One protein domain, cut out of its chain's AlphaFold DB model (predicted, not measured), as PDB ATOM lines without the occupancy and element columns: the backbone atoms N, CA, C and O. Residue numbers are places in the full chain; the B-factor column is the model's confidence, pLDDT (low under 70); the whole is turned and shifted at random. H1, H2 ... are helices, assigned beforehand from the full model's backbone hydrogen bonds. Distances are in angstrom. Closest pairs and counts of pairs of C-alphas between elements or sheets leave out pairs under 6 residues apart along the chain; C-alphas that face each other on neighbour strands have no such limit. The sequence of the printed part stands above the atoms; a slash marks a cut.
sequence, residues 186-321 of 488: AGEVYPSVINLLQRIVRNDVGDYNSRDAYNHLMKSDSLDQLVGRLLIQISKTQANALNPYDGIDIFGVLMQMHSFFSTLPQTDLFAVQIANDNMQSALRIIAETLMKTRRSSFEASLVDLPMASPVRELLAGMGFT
ATOM      1  N   ALA A 186     177.640 171.983 187.674       90.31
ATOM      2  CA  ALA A 186     177.515 173.422 187.434       90.31
ATOM      3  C   ALA A 186     176.088 173.842 187.028       90.31
ATOM      4  O   ALA A 186     175.657 174.943 187.371       90.31
ATOM      5  N   GLY A 187     175.340 172.944 186.372       90.31
ATOM      6  CA  GLY A 187     173.920 173.123 186.052       90.31
ATOM      7  C   GLY A 187     173.001 173.273 187.272       90.31
ATOM      8  O   GLY A 187     171.951 173.895 187.151       90.31
ATOM      9  N   GLU A 188     173.406 172.789 188.449       92.75
ATOM     10  CA  GLU A 188     172.691 173.011 189.711       92.75
ATOM     11  C   GLU A 188     173.231 174.231 190.468       92.75
ATOM     12  O   GLU A 188     172.464 174.971 191.085       92.75
ATOM     13  N   VAL A 189     174.540 174.499 190.388       94.31
ATOM     14  CA  VAL A 189     175.174 175.617 191.108       94.31
ATOM     15  C   VAL A 189     174.754 176.976 190.545       94.31
ATOM     16  O   VAL A 189     174.392 177.860 191.318       94.31
ATOM     17  N   TYR A 190     174.767 177.162 189.220       93.62
ATOM     18  CA  TYR A 190     174.432 178.452 188.602       93.62
ATOM     19  C   TYR A 190     173.041 178.962 188.985       93.62
ATOM     20  O   TYR A 190     172.956 180.074 189.517       93.62
ATOM     21  N   PRO A 191     171.970 178.168 188.784       92.69
ATOM     22  CA  PRO A 191     170.643 178.558 189.224       92.69
ATOM     23  C   PRO A 191     170.549 178.887 190.697       92.69
ATOM     24  O   PRO A 191     169.933 179.882 191.066       92.69
ATOM     25  N   SER A 192     171.191 178.075 191.530       95.56
ATOM     26  CA  SER A 192     171.153 178.245 192.977       95.56
ATOM     27  C   SER A 192     171.803 179.564 193.395       95.56
ATOM     28  O   SER A 192     171.244 180.295 194.204       95.56
ATOM     29  N   VAL A 193     172.945 179.926 192.801       96.44
ATOM     30  CA  VAL A 193     173.643 181.188 193.095       96.44
ATOM     31  C   VAL A 193     172.862 182.405 192.590       96.44
ATOM     32  O   VAL A 193     172.759 183.395 193.311       96.44
ATOM     33  N   ILE A 194     172.297 182.347 191.377       95.31
ATOM     34  CA  ILE A 194     171.518 183.459 190.806       95.31
ATOM     35  C   ILE A 194     170.238 183.690 191.617       95.31
ATOM     36  O   ILE A 194     169.958 184.827 192.003       95.31
ATOM     37  N   ASN A 195     169.496 182.621 191.926       94.19
ATOM     38  CA  ASN A 195     168.285 182.695 192.744       94.19
ATOM     39  C   ASN A 195     168.594 183.208 194.152       94.19
ATOM     40  O   ASN A 195     167.893 184.089 194.653       94.19
ATOM     41  N   LEU A 196     169.669 182.713 194.774       94.88
ATOM     42  CA  LEU A 196     170.090 183.178 196.089       94.88
ATOM     43  C   LEU A 196     170.414 184.671 196.077       94.88
ATOM     44  O   LEU A 196     169.935 185.410 196.933       94.88
ATOM     45  N   LEU A 197     171.186 185.131 195.089       93.69
ATOM     46  CA  LEU A 197     171.531 186.543 194.954       93.69
ATOM     47  C   LEU A 197     170.279 187.407 194.755       93.69
ATOM     48  O   LEU A 197     170.151 188.454 195.387       93.69
ATOM     49  N   GLN A 198     169.319 186.948 193.947       91.56
ATOM     50  CA  GLN A 198     168.025 187.615 193.776       91.56
ATOM     51  C   GLN A 198     167.271 187.744 195.106       91.56
ATOM     52  O   GLN A 198     166.767 188.821 195.426       91.56
ATOM     53  N   ARG A 199     167.214 186.666 195.897       91.44
ATOM     54  CA  ARG A 199     166.557 186.660 197.211       91.44
ATOM     55  C   ARG A 199     167.260 187.560 198.221       91.44
ATOM     56  O   ARG A 199     166.580 188.278 198.943       91.44
ATOM     57  N   ILE A 200     168.595 187.567 198.260       90.94
ATOM     58  CA  ILE A 200     169.367 188.446 199.156       90.94
ATOM     59  C   ILE A 200     169.047 189.912 198.859       90.94
ATOM     60  O   ILE A 200     168.706 190.662 199.771       90.94
ATOM     61  N   VAL A 201     169.089 190.303 197.582       88.56
ATOM     62  CA  VAL A 201     168.837 191.688 197.154       88.56
ATOM     63  C   VAL A 201     167.395 192.125 197.431       88.56
ATOM     64  O   VAL A 201     167.148 193.291 197.730       88.56
ATOM     65  N   ARG A 202     166.437 191.194 197.378       87.38
ATOM     66  CA  ARG A 202     165.034 191.435 197.751       87.38
ATOM     67  C   ARG A 202     164.757 191.373 199.250       87.38
ATOM     68  O   ARG A 202     163.634 191.653 199.654       87.38
ATOM     69  N   ASN A 203     165.760 191.050 200.063       86.31
ATOM     70  CA  ASN A 203     165.613 190.835 201.499       86.31
ATOM     71  C   ASN A 203     164.739 189.611 201.876       86.31
ATOM     72  O   ASN A 203     164.182 189.550 202.967       86.31
ATOM     73  N   ASP A 204     164.670 188.599 201.003       87.25
ATOM     74  CA  ASP A 204     163.873 187.364 201.158       87.25
ATOM     75  C   ASP A 204     164.664 186.209 201.817       87.25
ATOM     76  O   ASP A 204     164.360 185.022 201.633       87.25
ATOM     77  N   VAL A 205     165.733 186.535 202.551       87.06
ATOM     78  CA  VAL A 205     166.590 185.562 203.259       87.06
ATOM     79  C   VAL A 205     166.515 185.684 204.782       87.06
ATOM     80  O   VAL A 205     167.194 184.936 205.475       87.06
ATOM     81  N   GLY A 206     165.660 186.559 205.322       84.44
ATOM     82  CA  GLY A 206     165.449 186.697 206.768       84.44
ATOM     83  C   GLY A 206     166.708 187.163 207.501       84.44
ATOM     84  O   GLY A 206     167.412 188.044 207.030       84.44
ATOM     85  N   ASP A 207     167.030 186.554 208.643       82.38
ATOM     86  CA  ASP A 207     168.105 187.040 209.525       82.38
ATOM     87  C   ASP A 207     169.523 186.956 208.922       82.38
ATOM     88  O   ASP A 207     170.461 187.566 209.447       82.38
ATOM     89  N   TYR A 208     169.697 186.237 207.807       84.75
ATOM     90  CA  TYR A 208     170.995 186.002 207.166       84.75
ATOM     91  C   TYR A 208     171.665 187.270 206.624       84.75
ATOM     92  O   TYR A 208     172.894 187.330 206.609       84.75
ATOM     93  N   ASN A 209     170.892 188.273 206.197       81.94
ATOM     94  CA  ASN A 209     171.402 189.530 205.632       81.94
ATOM     95  C   ASN A 209     171.208 190.735 206.576       81.94
ATOM     96  O   ASN A 209     171.436 191.880 206.185       81.94
ATOM     97  N   SER A 210     170.847 190.491 207.842       81.25
ATOM     98  CA  SER A 210     170.636 191.528 208.868       81.25
ATOM     99  C   SER A 210     171.833 192.475 209.046       81.25
ATOM    100  O   SER A 210     171.666 193.641 209.410       81.25
ATOM    101  N   ARG A 211     173.051 191.998 208.758       79.69
ATOM    102  CA  ARG A 211     174.299 192.770 208.856       79.69
ATOM    103  C   ARG A 211     174.773 193.386 207.540       79.69
ATOM    104  O   ARG A 211     175.729 194.155 207.579       79.69
ATOM    105  N   ASP A 212     174.123 193.132 206.405       84.00
ATOM    106  CA  ASP A 212     174.619 193.593 205.099       84.00
ATOM    107  C   ASP A 212     174.658 195.120 205.002       84.00
ATOM    108  O   ASP A 212     175.660 195.691 204.576       84.00
ATOM    109  N   ALA A 213     173.626 195.810 205.498       81.38
ATOM    110  CA  ALA A 213     173.602 197.274 205.529       81.38
ATOM    111  C   ALA A 213     174.767 197.859 206.350       81.38
ATOM    112  O   ALA A 213     175.398 198.838 205.940       81.38
ATOM    113  N   TYR A 214     175.081 197.240 207.492       83.44
ATOM    114  CA  TYR A 214     176.232 197.618 208.310       83.44
ATOM    115  C   TYR A 214     177.550 197.321 207.588       83.44
ATOM    116  O   TYR A 214     178.438 198.171 207.563       83.44
ATOM    117  N   ASN A 215     177.668 196.150 206.961       84.75
ATOM    118  CA  ASN A 215     178.880 195.748 206.259       84.75
ATOM    119  C   ASN A 215     179.172 196.671 205.068       84.75
ATOM    120  O   ASN A 215     180.295 197.155 204.927       84.75
ATOM    121  N   HIS A 216     178.155 197.040 204.287       84.31
ATOM    122  CA  HIS A 216     178.289 198.044 203.232       84.31
ATOM    123  C   HIS A 216     178.775 199.394 203.769       84.31
ATOM    124  O   HIS A 216     179.683 199.994 203.190       84.31
ATOM    125  N   LEU A 217     178.214 199.862 204.890       84.25
ATOM    126  CA  LEU A 217     178.632 201.116 205.522       84.25
ATOM    127  C   LEU A 217     180.096 201.060 205.984       84.25
ATOM    128  O   LEU A 217     180.842 202.026 205.814       84.25
ATOM    129  N   MET A 218     180.516 199.919 206.530       83.69
ATOM    130  CA  MET A 218     181.878 199.688 207.012       83.69
ATOM    131  C   MET A 218     182.857 199.275 205.908       83.69
ATOM    132  O   MET A 218     184.048 199.118 206.185       83.69
ATOM    133  N   LYS A 219     182.385 199.126 204.663       82.75
ATOM    134  CA  LYS A 219     183.146 198.572 203.531       82.75
ATOM    135  C   LYS A 219     183.745 197.192 203.838       82.75
ATOM    136  O   LYS A 219     184.817 196.864 203.328       82.75
ATOM    137  N   SER A 220     183.085 196.417 204.694       83.06
ATOM    138  CA  SER A 220     183.381 195.001 204.892       83.06
ATOM    139  C   SER A 220     182.567 194.153 203.918       83.06
ATOM    140  O   SER A 220     181.660 194.651 203.245       83.06
ATOM    141  N   ASP A 221     182.926 192.876 203.818       85.50
ATOM    142  CA  ASP A 221     182.242 191.958 202.918       85.50
ATOM    143  C   ASP A 221     180.801 191.726 203.393       85.50
ATOM    144  O   ASP A 221     180.547 191.373 204.546       85.50
ATOM    145  N   SER A 222     179.844 191.926 202.499       89.69
ATOM    146  CA  SER A 222     178.429 191.606 202.702       89.69
ATOM    147  C   SER A 222     178.051 190.304 201.988       89.69
ATOM    148  O   SER A 222     178.810 189.779 201.162       89.69
ATOM    149  N   LEU A 223     176.888 189.739 202.316       91.75
ATOM    150  CA  LEU A 223     176.461 188.450 201.775       91.75
ATOM    151  C   LEU A 223     176.235 188.510 200.257       91.75
ATOM    152  O   LEU A 223     176.698 187.625 199.535       91.75
ATOM    153  N   ASP A 224     175.606 189.577 199.757       91.31
ATOM    154  CA  ASP A 224     175.429 189.847 198.322       91.31
ATOM    155  C   ASP A 224     176.774 189.960 197.582       91.31
ATOM    156  O   ASP A 224     176.927 189.414 196.487       91.31
ATOM    157  N   GLN A 225     177.782 190.593 198.192       91.62
ATOM    158  CA  GLN A 225     179.128 190.685 197.624       91.62
ATOM    159  C   GLN A 225     179.799 189.314 197.549       91.62
ATOM    160  O   GLN A 225     180.406 188.980 196.529       91.62
ATOM    161  N   LEU A 226     179.708 188.510 198.611       92.56
ATOM    162  CA  LEU A 226     180.341 187.195 198.653       92.56
ATOM    163  C   LEU A 226     179.701 186.234 197.641       92.56
ATOM    164  O   LEU A 226     180.421 185.595 196.870       92.56
ATOM    165  N   VAL A 227     178.366 186.188 197.583       95.25
ATOM    166  CA  VAL A 227     177.613 185.363 196.621       95.25
ATOM    167  C   VAL A 227     177.788 185.880 195.186       95.25
ATOM    168  O   VAL A 227     177.987 185.092 194.261       95.25
ATOM    169  N   GLY A 228     177.816 187.198 194.975       94.44
ATOM    170  CA  GLY A 228     178.095 187.793 193.666       94.44
ATOM    171  C   GLY A 228     179.500 187.468 193.147       94.44
ATOM    172  O   GLY A 228     179.670 187.096 191.983       94.44
ATOM    173  N   ARG A 229     180.524 187.514 194.010       93.75
ATOM    174  CA  ARG A 229     181.886 187.080 193.646       93.75
ATOM    175  C   ARG A 229     181.963 185.585 193.365       93.75
ATOM    176  O   ARG A 229     182.702 185.190 192.463       93.75
ATOM    177  N   LEU A 230     181.196 184.767 194.087       95.19
ATOM    178  CA  LEU A 230     181.086 183.333 193.825       95.19
ATOM    179  C   LEU A 230     180.549 183.071 192.409       95.19
ATOM    180  O   LEU A 230     181.128 182.265 191.684       95.19
ATOM    181  N   LEU A 231     179.519 183.806 191.971       96.56
ATOM    182  CA  LEU A 231     178.985 183.713 190.606       96.56
ATOM    183  C   LEU A 231     180.054 184.014 189.542       96.56
ATOM    184  O   LEU A 231     180.194 183.281 188.557       96.56
ATOM    185  N   ILE A 232     180.841 185.074 189.749       96.44
ATOM    186  CA  ILE A 232     181.962 185.416 188.862       96.44
ATOM    187  C   ILE A 232     183.009 184.300 188.871       96.44
ATOM    188  O   ILE A 232     183.514 183.926 187.813       96.44
ATOM    189  N   GLN A 233     183.356 183.774 190.047       94.69
ATOM    190  CA  GLN A 233     184.348 182.713 190.188       94.69
ATOM    191  C   GLN A 233     183.920 181.454 189.432       94.69
ATOM    192  O   GLN A 233     184.707 180.948 188.637       94.69
ATOM    193  N   ILE A 234     182.678 180.997 189.612       94.25
ATOM    194  CA  ILE A 234     182.134 179.844 188.884       94.25
ATOM    195  C   ILE A 234     182.179 180.110 187.374       94.25
ATOM    196  O   ILE A 234     182.625 179.250 186.620       94.25
ATOM    197  N   SER A 235     181.842 181.328 186.936       95.56
ATOM    198  CA  SER A 235     181.917 181.721 185.520       95.56
ATOM    199  C   SER A 235     183.318 181.695 184.944       95.56
ATOM    200  O   SER A 235     183.510 181.219 183.828       95.56
ATOM    201  N   LYS A 236     184.324 182.121 185.705       95.50
ATOM    202  CA  LYS A 236     185.723 181.988 185.290       95.50
ATOM    203  C   LYS A 236     186.164 180.528 185.250       95.50
ATOM    204  O   LYS A 236     186.832 180.132 184.301       95.50
ATOM    205  N   THR A 237     185.796 179.728 186.248       92.69
ATOM    206  CA  THR A 237     186.137 178.299 186.288       92.69
ATOM    207  C   THR A 237     185.537 177.560 185.094       92.69
ATOM    208  O   THR A 237     186.252 176.837 184.412       92.69
ATOM    209  N   GLN A 238     184.259 177.795 184.790       93.31
ATOM    210  CA  GLN A 238     183.576 177.171 183.656       93.31
ATOM    211  C   GLN A 238     184.080 177.692 182.310       93.31
ATOM    212  O   GLN A 238     184.206 176.914 181.369       93.31
ATOM    213  N   ALA A 239     184.451 178.971 182.219       93.25
ATOM    214  CA  ALA A 239     185.090 179.511 181.022       93.25
ATOM    215  C   ALA A 239     186.459 178.873 180.725       93.25
ATOM    216  O   ALA A 239     186.817 178.706 179.563       93.25
ATOM    217  N   ASN A 240     187.201 178.503 181.773       92.81
ATOM    218  CA  ASN A 240     188.524 177.880 181.678       92.81
ATOM    219  C   ASN A 240     188.485 176.341 181.675       92.81
ATOM    220  O   ASN A 240     189.541 175.707 181.646       92.81
ATOM    221  N   ALA A 241     187.301 175.729 181.749       89.75
ATOM    222  CA  ALA A 241     187.160 174.281 181.698       89.75
ATOM    223  C   ALA A 241     187.549 173.739 180.312       89.75
ATOM    224  O   ALA A 241     187.457 174.444 179.309       89.75
ATOM    225  N   LEU A 242     187.941 172.460 180.245       88.44
ATOM    226  CA  LEU A 242     188.305 171.808 178.978       88.44
ATOM    227  C   LEU A 242     187.161 171.874 177.952       88.44
ATOM    228  O   LEU A 242     187.397 172.141 176.778       88.44
ATOM    229  N   ASN A 243     185.928 171.675 178.426       88.75
ATOM    230  CA  ASN A 243     184.699 171.857 177.663       88.75
ATOM    231  C   ASN A 243     183.861 172.949 178.344       88.75
ATOM    232  O   ASN A 243     183.116 172.641 179.278       88.75
ATOM    233  N   PRO A 244     183.985 174.224 177.930       90.75
ATOM    234  CA  PRO A 244     183.292 175.307 178.610       90.75
ATOM    235  C   PRO A 244     181.772 175.146 178.582       90.75
ATOM    236  O   PRO A 244     181.183 174.946 177.516       90.75
ATOM    237  N   TYR A 245     181.160 175.291 179.759       89.31
ATOM    238  CA  TYR A 245     179.711 175.235 179.977       89.31
ATOM    239  C   TYR A 245     179.034 173.932 179.528       89.31
ATOM    240  O   TYR A 245     177.866 173.923 179.128       89.31
ATOM    241  N   ASP A 246     179.760 172.819 179.571       87.81
ATOM    242  CA  ASP A 246     179.189 171.526 179.224       87.81
ATOM    243  C   ASP A 246     178.198 171.018 180.279       87.81
ATOM    244  O   ASP A 246     178.422 171.165 181.478       87.81
ATOM    245  N   GLY A 247     177.071 170.454 179.830       84.31
ATOM    246  CA  GLY A 247     175.989 170.012 180.721       84.31
ATOM    247  C   GLY A 247     175.225 171.140 181.433       84.31
ATOM    248  O   GLY A 247     174.445 170.859 182.340       84.31
ATOM    249  N   ILE A 248     175.431 172.405 181.044       91.50
ATOM    250  CA  ILE A 248     174.722 173.563 181.606       91.50
ATOM    251  C   ILE A 248     173.616 174.004 180.645       91.50
ATOM    252  O   ILE A 248     173.868 174.262 179.467       91.50
ATOM    253  N   ASP A 249     172.393 174.139 181.160       92.75
ATOM    254  CA  ASP A 249     171.275 174.741 180.429       92.75
ATOM    255  C   ASP A 249     171.466 176.264 180.314       92.75
ATOM    256  O   ASP A 249     171.080 177.036 181.194       92.75
ATOM    257  N   ILE A 250     172.104 176.694 179.224       93.62
ATOM    258  CA  ILE A 250     172.402 178.107 178.959       93.62
ATOM    259  C   ILE A 250     171.131 178.946 178.854       93.62
ATOM    260  O   ILE A 250     171.097 180.049 179.397       93.62
ATOM    261  N   PHE A 251     170.087 178.443 178.193       93.88
ATOM    262  CA  PHE A 251     168.818 179.160 178.105       93.88
ATOM    263  C   PHE A 251     168.225 179.371 179.502       93.88
ATOM    264  O   PHE A 251     167.886 180.502 179.856       93.88
ATOM    265  N   GLY A 252     168.190 178.321 180.328       93.69
ATOM    266  CA  GLY A 252     167.741 178.406 181.717       93.69
ATOM    267  C   GLY A 252     168.523 179.435 182.542       93.69
ATOM    268  O   GLY A 252     167.917 180.248 183.245       93.69
ATOM    269  N   VAL A 253     169.854 179.468 182.407       94.25
ATOM    270  CA  VAL A 253     170.711 180.465 183.077       94.25
ATOM    271  C   VAL A 253     170.392 181.885 182.598       94.25
ATOM    272  O   VAL A 253     170.205 182.785 183.418       94.25
ATOM    273  N   LEU A 254     170.275 182.107 181.285       94.94
ATOM    274  CA  LEU A 254     169.951 183.422 180.727       94.94
ATOM    275  C   LEU A 254     168.546 183.889 181.130       94.94
ATOM    276  O   LEU A 254     168.354 185.073 181.406       94.94
ATOM    277  N   MET A 255     167.576 182.978 181.221       94.62
ATOM    278  CA  MET A 255     166.227 183.278 181.707       94.62
ATOM    279  C   MET A 255     166.207 183.658 183.189       94.62
ATOM    280  O   MET A 255     165.450 184.543 183.588       94.62
ATOM    281  N   GLN A 256     167.054 183.046 184.015       93.00
ATOM    282  CA  GLN A 256     167.197 183.443 185.418       93.00
ATOM    283  C   GLN A 256     167.881 184.800 185.555       93.00
ATOM    284  O   GLN A 256     167.422 185.631 186.336       93.00
ATOM    285  N   MET A 257     168.909 185.077 184.748       94.62
ATOM    286  CA  MET A 257     169.504 186.415 184.675       94.62
ATOM    287  C   MET A 257     168.488 187.459 184.190       94.62
ATOM    288  O   MET A 257     168.434 188.560 184.733       94.62
ATOM    289  N   HIS A 258     167.635 187.112 183.221       93.31
ATOM    290  CA  HIS A 258     166.517 187.953 182.791       93.31
ATOM    291  C   HIS A 258     165.566 188.243 183.955       93.31
ATOM    292  O   HIS A 258     165.318 189.408 184.252       93.31
ATOM    293  N   SER A 259     165.096 187.203 184.651       91.62
ATOM    294  CA  SER A 259     164.244 187.350 185.835       91.62
ATOM    295  C   SER A 259     164.895 188.255 186.876       91.62
ATOM    296  O   SER A 259     164.243 189.170 187.375       91.62
ATOM    297  N   PHE A 260     166.186 188.066 187.157       91.56
ATOM    298  CA  PHE A 260     166.947 188.919 188.061       91.56
ATOM    299  C   PHE A 260     166.871 190.388 187.624       91.56
ATOM    300  O   PHE A 260     166.278 191.188 188.342       91.56
ATOM    301  N   PHE A 261     167.355 190.743 186.430       90.81
ATOM    302  CA  PHE A 261     167.376 192.140 185.975       90.81
ATOM    303  C   PHE A 261     165.982 192.772 185.864       90.81
ATOM    304  O   PHE A 261     165.813 193.944 186.188       90.81
ATOM    305  N   SER A 262     164.972 192.010 185.440       88.75
ATOM    306  CA  SER A 262     163.604 192.513 185.261       88.75
ATOM    307  C   SER A 262     162.858 192.770 186.568       88.75
ATOM    308  O   SER A 262     161.841 193.457 186.562       88.75
ATOM    309  N   THR A 263     163.321 192.207 187.682       82.56
ATOM    310  CA  THR A 263     162.584 192.232 188.952       82.56
ATOM    311  C   THR A 263     163.365 192.853 190.103       82.56
ATOM    312  O   THR A 263     162.935 192.771 191.259       82.56
ATOM    313  N   LEU A 264     164.519 193.451 189.805       75.44
ATOM    314  CA  LEU A 264     165.277 194.207 190.785       75.44
ATOM    315  C   LEU A 264     164.487 195.449 191.227       75.44
ATOM    316  O   LEU A 264     163.890 196.133 190.388       75.44
ATOM    317  N   PRO A 265     164.496 195.777 192.532       68.31
ATOM    318  CA  PRO A 265     163.980 197.053 193.002       68.31
ATOM    319  C   PRO A 265     164.740 198.192 192.312       68.31
ATOM    320  O   PRO A 265     165.961 198.254 192.398       68.31
ATOM    321  N   GLN A 266     164.026 199.114 191.661       62.44
ATOM    322  CA  GLN A 266     164.615 200.305 191.014       62.44
ATOM    323  C   GLN A 266     165.098 201.365 192.024       62.44
ATOM    324  O   GLN A 266     165.506 202.460 191.651       62.44
ATOM    325  N   THR A 267     164.994 201.082 193.321       57.44
ATOM    326  CA  THR A 267     165.548 201.914 194.388       57.44
ATOM    327  C   THR A 267     167.066 201.774 194.437       57.44
ATOM    328  O   THR A 267     167.558 200.650 194.515       57.44
ATOM    329  N   ASP A 268     167.775 202.910 194.470       52.97
ATOM    330  CA  ASP A 268     169.237 203.051 194.613       52.97
ATOM    331  C   ASP A 268     169.763 202.486 195.951       52.97
ATOM    332  O   ASP A 268     170.235 203.199 196.839       52.97
ATOM    333  N   LEU A 269     169.658 201.175 196.134       65.94
ATOM    334  CA  LEU A 269     170.271 200.438 197.228       65.94
ATOM    335  C   LEU A 269     171.643 199.953 196.761       65.94
ATOM    336  O   LEU A 269     171.754 199.278 195.740       65.94
ATOM    337  N   PHE A 270     172.693 200.252 197.528       69.88
ATOM    338  CA  PHE A 270     174.066 199.827 197.219       69.88
ATOM    339  C   PHE A 270     174.178 198.320 196.911       69.88
ATOM    340  O   PHE A 270     174.891 197.945 195.983       69.88
ATOM    341  N   ALA A 271     173.423 197.474 197.623       69.81
ATOM    342  CA  ALA A 271     173.355 196.029 197.380       69.81
ATOM    343  C   ALA A 271     172.834 195.676 195.972       69.81
ATOM    344  O   ALA A 271     173.362 194.784 195.310       69.81
ATOM    345  N   VAL A 272     171.826 196.408 195.475       79.94
ATOM    346  CA  VAL A 272     171.264 196.213 194.127       79.94
ATOM    347  C   VAL A 272     172.325 196.504 193.072       79.94
ATOM    348  O   VAL A 272     172.498 195.709 192.150       79.94
ATOM    349  N   GLN A 273     173.072 197.602 193.225       84.56
ATOM    350  CA  GLN A 273     174.107 197.981 192.263       84.56
ATOM    351  C   GLN A 273     175.245 196.956 192.219       84.56
ATOM    352  O   GLN A 273     175.646 196.522 191.144       84.56
ATOM    353  N   ILE A 274     175.726 196.517 193.382       85.00
ATOM    354  CA  ILE A 274     176.806 195.529 193.478       85.00
ATOM    355  C   ILE A 274     176.381 194.190 192.871       85.00
ATOM    356  O   ILE A 274     177.131 193.577 192.104       85.00
ATOM    357  N   ALA A 275     175.179 193.717 193.199       87.06
ATOM    358  CA  ALA A 275     174.655 192.479 192.642       87.06
ATOM    359  C   ALA A 275     174.452 192.586 191.120       87.06
ATOM    360  O   ALA A 275     174.780 191.644 190.398       87.06
ATOM    361  N   ASN A 276     173.988 193.739 190.624       89.81
ATOM    362  CA  ASN A 276     173.865 194.036 189.197       89.81
ATOM    363  C   ASN A 276     175.230 193.990 188.489       89.81
ATOM    364  O   ASN A 276     175.378 193.277 187.498       89.81
ATOM    365  N   ASP A 277     176.252 194.652 189.035       91.38
ATOM    366  CA  ASP A 277     177.607 194.670 188.471       91.38
ATOM    367  C   ASP A 277     178.221 193.261 188.409       91.38
ATOM    368  O   ASP A 277     178.840 192.876 187.408       91.38
ATOM    369  N   ASN A 278     178.014 192.454 189.456       93.38
ATOM    370  CA  ASN A 278     178.464 191.063 189.487       93.38
ATOM    371  C   ASN A 278     177.716 190.195 188.465       93.38
ATOM    372  O   ASN A 278     178.347 189.405 187.758       93.38
ATOM    373  N   MET A 279     176.396 190.371 188.340       94.06
ATOM    374  CA  MET A 279     175.571 189.653 187.367       94.06
ATOM    375  C   MET A 279     175.962 190.005 185.926       94.06
ATOM    376  O   MET A 279     176.144 189.113 185.101       94.06
ATOM    377  N   GLN A 280     176.168 191.290 185.623       94.75
ATOM    378  CA  GLN A 280     176.643 191.743 184.311       94.75
ATOM    379  C   GLN A 280     178.045 191.216 184.000       94.75
ATOM    380  O   GLN A 280     178.320 190.800 182.874       94.75
ATOM    381  N   SER A 281     178.936 191.198 184.994       96.06
ATOM    382  CA  SER A 281     180.285 190.649 184.841       96.06
ATOM    383  C   SER A 281     180.258 189.149 184.551       96.06
ATOM    384  O   SER A 281     180.979 188.684 183.668       96.06
ATOM    385  N   ALA A 282     179.406 188.392 185.246       96.25
ATOM    386  CA  ALA A 282     179.197 186.973 184.974       96.25
ATOM    387  C   ALA A 282     178.608 186.749 183.572       96.25
ATOM    388  O   ALA A 282     179.160 185.962 182.804       96.25
ATOM    389  N   LEU A 283     177.564 187.500 183.201       96.69
ATOM    390  CA  LEU A 283     176.955 187.460 181.869       96.69
ATOM    391  C   LEU A 283     177.984 187.723 180.763       96.69
ATOM    392  O   LEU A 283     178.006 187.004 179.766       96.69
ATOM    393  N   ARG A 284     178.873 188.707 180.952       96.62
ATOM    394  CA  ARG A 284     179.963 188.996 180.012       96.62
ATOM    395  C   ARG A 284     180.889 187.795 179.837       96.62
ATOM    396  O   ARG A 284     181.150 187.402 178.707       96.62
ATOM    397  N   ILE A 285     181.352 187.185 180.930       96.31
ATOM    398  CA  ILE A 285     182.248 186.015 180.878       96.31
ATOM    399  C   ILE A 285     181.578 184.843 180.146       96.31
ATOM    400  O   ILE A 285     182.212 184.189 179.312       96.31
ATOM    401  N   ILE A 286     180.297 184.595 180.436       95.12
ATOM    402  CA  ILE A 286     179.494 183.556 179.779       95.12
ATOM    403  C   ILE A 286     179.411 183.833 178.276       95.12
ATOM    404  O   ILE A 286     179.787 182.982 177.470       95.12
ATOM    405  N   ALA A 287     178.983 185.038 177.893       94.81
ATOM    406  CA  ALA A 287     178.806 185.426 176.499       94.81
ATOM    407  C   ALA A 287     180.120 185.392 175.708       94.81
ATOM    408  O   ALA A 287     180.173 184.786 174.641       94.81
ATOM    409  N   GLU A 288     181.203 185.968 176.237       94.69
ATOM    410  CA  GLU A 288     182.517 185.959 175.582       94.69
ATOM    411  C   GLU A 288     183.019 184.545 175.305       94.69
ATOM    412  O   GLU A 288     183.616 184.289 174.257       94.69
ATOM    413  N   THR A 289     182.797 183.633 176.249       94.56
ATOM    414  CA  THR A 289     183.237 182.246 176.115       94.56
ATOM    415  C   THR A 289     182.375 181.509 175.100       94.56
ATOM    416  O   THR A 289     182.903 180.919 174.160       94.56
ATOM    417  N   LEU A 290     181.050 181.576 175.244       93.56
ATOM    418  CA  LEU A 290     180.124 180.850 174.377       93.56
ATOM    419  C   LEU A 290     180.150 181.358 172.935       93.56
ATOM    420  O   LEU A 290     180.062 180.553 172.012       93.56
ATOM    421  N   MET A 291     180.373 182.654 172.713       92.31
ATOM    422  CA  MET A 291     180.576 183.202 171.367       92.31
ATOM    423  C   MET A 291     181.830 182.648 170.680       92.31
ATOM    424  O   MET A 291     181.869 182.583 169.452       92.31
ATOM    425  N   LYS A 292     182.849 182.234 171.447       91.25
ATOM    426  CA  LYS A 292     184.078 181.620 170.919       91.25
ATOM    427  C   LYS A 292     183.940 180.111 170.719       91.25
ATOM    428  O   LYS A 292     184.518 179.584 169.775       91.25
ATOM    429  N   THR A 293     183.214 179.418 171.597       90.12
ATOM    430  CA  THR A 293     183.211 177.944 171.640       90.12
ATOM    431  C   THR A 293     181.936 177.295 171.104       90.12
ATOM    432  O   THR A 293     182.013 176.230 170.499       90.12
ATOM    433  N   ARG A 294     180.762 177.901 171.321       88.50
ATOM    434  CA  ARG A 294     179.429 177.321 171.047       88.50
ATOM    435  C   ARG A 294     178.446 178.379 170.521       88.50
ATOM    436  O   ARG A 294     177.314 178.491 170.993       88.50
ATOM    437  N   ARG A 295     178.888 179.168 169.536       90.62
ATOM    438  CA  ARG A 295     178.183 180.369 169.056       90.62
ATOM    439  C   ARG A 295     176.732 180.118 168.637       90.62
ATOM    440  O   ARG A 295     175.850 180.834 169.091       90.62
ATOM    441  N   SER A 296     176.481 179.106 167.810       88.12
ATOM    442  CA  SER A 296     175.138 178.817 167.282       88.12
ATOM    443  C   SER A 296     174.135 178.473 168.386       88.12
ATOM    444  O   SER A 296     173.023 178.991 168.392       88.12
ATOM    445  N   SER A 297     174.534 177.643 169.355       88.19
ATOM    446  CA  SER A 297     173.698 177.280 170.506       88.19
ATOM    447  C   SER A 297     173.402 178.480 171.408       88.19
ATOM    448  O   SER A 297     172.289 178.615 171.918       88.19
ATOM    449  N   PHE A 298     174.381 179.368 171.591       92.81
ATOM    450  CA  PHE A 298     174.199 180.594 172.362       92.81
ATOM    451  C   PHE A 298     173.267 181.584 171.656       92.81
ATOM    452  O   PHE A 298     172.333 182.080 172.278       92.81
ATOM    453  N   GLU A 299     173.454 181.817 170.355       91.50
ATOM    454  CA  GLU A 299     172.570 182.678 169.560       91.50
ATOM    455  C   GLU A 299     171.129 182.142 169.535       91.50
ATOM    456  O   GLU A 299     170.197 182.923 169.718       91.50
ATOM    457  N   ALA A 300     170.933 180.825 169.406       90.12
ATOM    458  CA  ALA A 300     169.609 180.207 169.518       90.12
ATOM    459  C   ALA A 300     168.973 180.463 170.896       90.12
ATOM    460  O   ALA A 300     167.848 180.949 170.978       90.12
ATOM    461  N   SER A 301     169.737 180.261 171.976       92.06
ATOM    462  CA  SER A 301     169.267 180.540 173.342       92.06
ATOM    463  C   SER A 301     168.883 182.012 173.532       92.06
ATOM    464  O   SER A 301     167.944 182.319 174.259       92.06
ATOM    465  N   LEU A 302     169.587 182.941 172.872       91.38
ATOM    466  CA  LEU A 302     169.238 184.360 172.901       91.38
ATOM    467  C   LEU A 302     167.929 184.650 172.174       91.38
ATOM    468  O   LEU A 302     167.179 185.492 172.666       91.38
ATOM    469  N   VAL A 303     167.645 183.981 171.048       89.44
ATOM    470  CA  VAL A 303     166.397 184.123 170.268       89.44
ATOM    471  C   VAL A 303     165.169 183.672 171.064       89.44
ATOM    472  O   VAL A 303     164.113 184.294 170.944       89.44
ATOM    473  N   ASP A 304     165.329 182.694 171.950       90.81
ATOM    474  CA  ASP A 304     164.238 182.192 172.791       90.81
ATOM    475  C   ASP A 304     163.927 183.097 174.001       90.81
ATOM    476  O   ASP A 304     162.871 182.975 174.623       90.81
ATOM    477  N   LEU A 305     164.814 184.041 174.344       90.81
ATOM    478  CA  LEU A 305     164.534 185.031 175.393       90.81
ATOM    479  C   LEU A 305     163.391 185.986 174.989       90.81
ATOM    480  O   LEU A 305     163.226 186.297 173.807       90.81
ATOM    481  N   PRO A 306     162.660 186.569 175.960       90.88
ATOM    482  CA  PRO A 306     161.694 187.629 175.682       90.88
ATOM    483  C   PRO A 306     162.305 188.775 174.865       90.88
ATOM    484  O   PRO A 306     163.450 189.173 175.092       90.88
ATOM    485  N   MET A 307     161.535 189.350 173.933       85.19
ATOM    486  CA  MET A 307     162.040 190.413 173.051       85.19
ATOM    487  C   MET A 307     162.557 191.635 173.814       85.19
ATOM    488  O   MET A 307     163.623 192.140 173.482       85.19
ATOM    489  N   ALA A 308     161.842 192.053 174.861       87.19
ATOM    490  CA  ALA A 308     162.225 193.145 175.757       87.19
ATOM    491  C   ALA A 308     163.103 192.665 176.932       87.19
ATOM    492  O   ALA A 308     162.981 193.151 178.053       87.19
ATOM    493  N   SER A 309     163.926 191.632 176.722       90.31
ATOM    494  CA  SER A 309     164.787 191.103 177.778       90.31
ATOM    495  C   SER A 309     165.958 192.052 178.066       90.31
ATOM    496  O   SER A 309     166.754 192.296 177.154       90.31
ATOM    497  N   PRO A 310     166.170 192.479 179.329       91.31
ATOM    498  CA  PRO A 310     167.337 193.284 179.698       91.31
ATOM    499  C   PRO A 310     168.664 192.589 179.379       91.31
ATOM    500  O   PRO A 310     169.653 193.240 179.066       91.31
ATOM    501  N   VAL A 311     168.692 191.251 179.393       93.19
ATOM    502  CA  VAL A 311     169.879 190.467 179.013       93.19
ATOM    503  C   VAL A 311     170.262 190.731 177.557       93.19
ATOM    504  O   VAL A 311     171.444 190.877 177.261       93.19
ATOM    505  N   ARG A 312     169.283 190.838 176.646       91.31
ATOM    506  CA  ARG A 312     169.550 191.156 175.236       91.31
ATOM    507  C   ARG A 312     170.113 192.563 175.086       91.31
ATOM    508  O   ARG A 312     171.096 192.737 174.378       91.31
ATOM    509  N   GLU A 313     169.527 193.539 175.773       90.62
ATOM    510  CA  GLU A 313     169.986 194.933 175.747       90.62
ATOM    511  C   GLU A 313     171.409 195.075 176.299       90.62
ATOM    512  O   GLU A 313     172.258 195.719 175.682       90.62
ATOM    513  N   LEU A 314     171.703 194.411 177.418       92.06
ATOM    514  CA  LEU A 314     173.033 194.387 178.021       92.06
ATOM    515  C   LEU A 314     174.062 193.737 177.090       92.06
ATOM    516  O   LEU A 314     175.151 194.276 176.899       92.06
ATOM    517  N   LEU A 315     173.728 192.600 176.476       91.94
ATOM    518  CA  LEU A 315     174.609 191.933 175.516       91.94
ATOM    519  C   LEU A 315     174.813 192.759 174.242       91.94
ATOM    520  O   LEU A 315     175.926 192.783 173.713       91.94
ATOM    521  N   ALA A 316     173.787 193.477 173.784       88.62
ATOM    522  CA  ALA A 316     173.891 194.428 172.684       88.62
ATOM    523  C   ALA A 316     174.842 195.575 173.019       88.62
ATOM    524  O   ALA A 316     175.764 195.849 172.251       88.62
ATOM    525  N   GLY A 317     174.677 196.184 174.197       86.94
ATOM    526  CA  GLY A 317     175.564 197.234 174.700       86.94
ATOM    527  C   GLY A 317     177.012 196.767 174.884       86.94
ATOM    528  O   GLY A 317     177.936 197.564 174.755       86.94
ATOM    529  N   MET A 318     177.222 195.470 175.126       89.38
ATOM    530  CA  MET A 318     178.549 194.848 175.195       89.38
ATOM    531  C   MET A 318     179.104 194.390 173.832       89.38
ATOM    532  O   MET A 318     180.235 193.915 173.774       89.38
ATOM    533  N   GLY A 319     178.348 194.541 172.737       83.75
ATOM    534  CA  GLY A 319     178.788 194.206 171.378       83.75
ATOM    535  C   GLY A 319     178.590 192.743 170.958       83.75
ATOM    536  O   GLY A 319     179.146 192.324 169.947       83.75
ATOM    537  N   PHE A 320     177.801 191.952 171.694       81.25
ATOM    538  CA  PHE A 320     177.562 190.535 171.372       81.25
ATOM    539  C   PHE A 320     176.395 190.300 170.405       81.25
ATOM    540  O   PHE A 320     176.304 189.223 169.823       81.25
ATOM    541  N   THR A 321     175.524 191.291 170.186       64.00
ATOM    542  CA  THR A 321     174.370 191.177 169.276       64.00
ATOM    543  C   THR A 321     174.509 192.116 168.077       64.00
ATOM    544  O   THR A 321     173.734 193.052 167.887       64.00
TER     545      THR A 321
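AT A GLANCE: This is residues 186 to 321 of the 488 residues of an uncharacterized protein of Globisporangium ultimum (strain ATCC 200006 / CBS 805.95 / DAOM BR144) (UniProt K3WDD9). Four helices, H1, H4, H5 and H6, stand side by side in an up-and-down bundle, each running against the one before it. Small H2 and H3 lie at one end, H7 at the other, and H8 crosses H5. The 136 printed residues have eight named helices, H1 to H8 in chain order, and no named strand: all helix. The whole is compact, with a radius of gyration of the C-alphas of 15.0 A and spans of 45 by 33 by 23 A.

HOW THE PARTS SIT: H1, residues 186 to 201, touches H4, residues 223 to 239, opposite ways at a shallow tilt of 25 degrees; the closest C-alphas, of Leu 197 and Asp 224, are 6.1 A apart. H2, residues 206 to 209, is close to H1 but not clearly touching, as is H3, residues 212 to 218, to H4. H5, residues 250 to 263, touches H1, closest at the C-alphas of Gln 198 and Phe 260, 6.0 A. H6, residues 270 to 293, the hub, touches H4, closest at the C-alphas of Ile 232 and Ala 282, 5.0 A. H7, residues 295 to 303, touches H5, closest at the C-alphas of Phe 251 and Ser 301, 5.0 A. H8, residues 310 to 317, touches H5 about perpendicular at 80 degrees, closest at the C-alphas of His 258 and Val 311, 5.6 A. Every O i to N i+4 pair is within hydrogen-bond range in H3, H4, H5, H7 and H8; 11 of 12 are in H1 and 19 of 20 in H6; H2 is too short.

IN THESE COORDINATES: H1, 22.4 A long, begins at C-alpha 186 (177.515, 173.422, 187.434). H4 is 24.2 A, H5 19.9 A and H6 34.9 A long. H8 ends at C-alpha 317 (175.564, 197.234, 174.700).

THE WHOLE: The C-alphas farthest apart, of Met 218 and Ser 296, are 45.4 A apart. The printed part has no cut and no long link. Residues 265 to 271, of which 270 and 271 belong to H6, and residue 321 have pLDDT under 70.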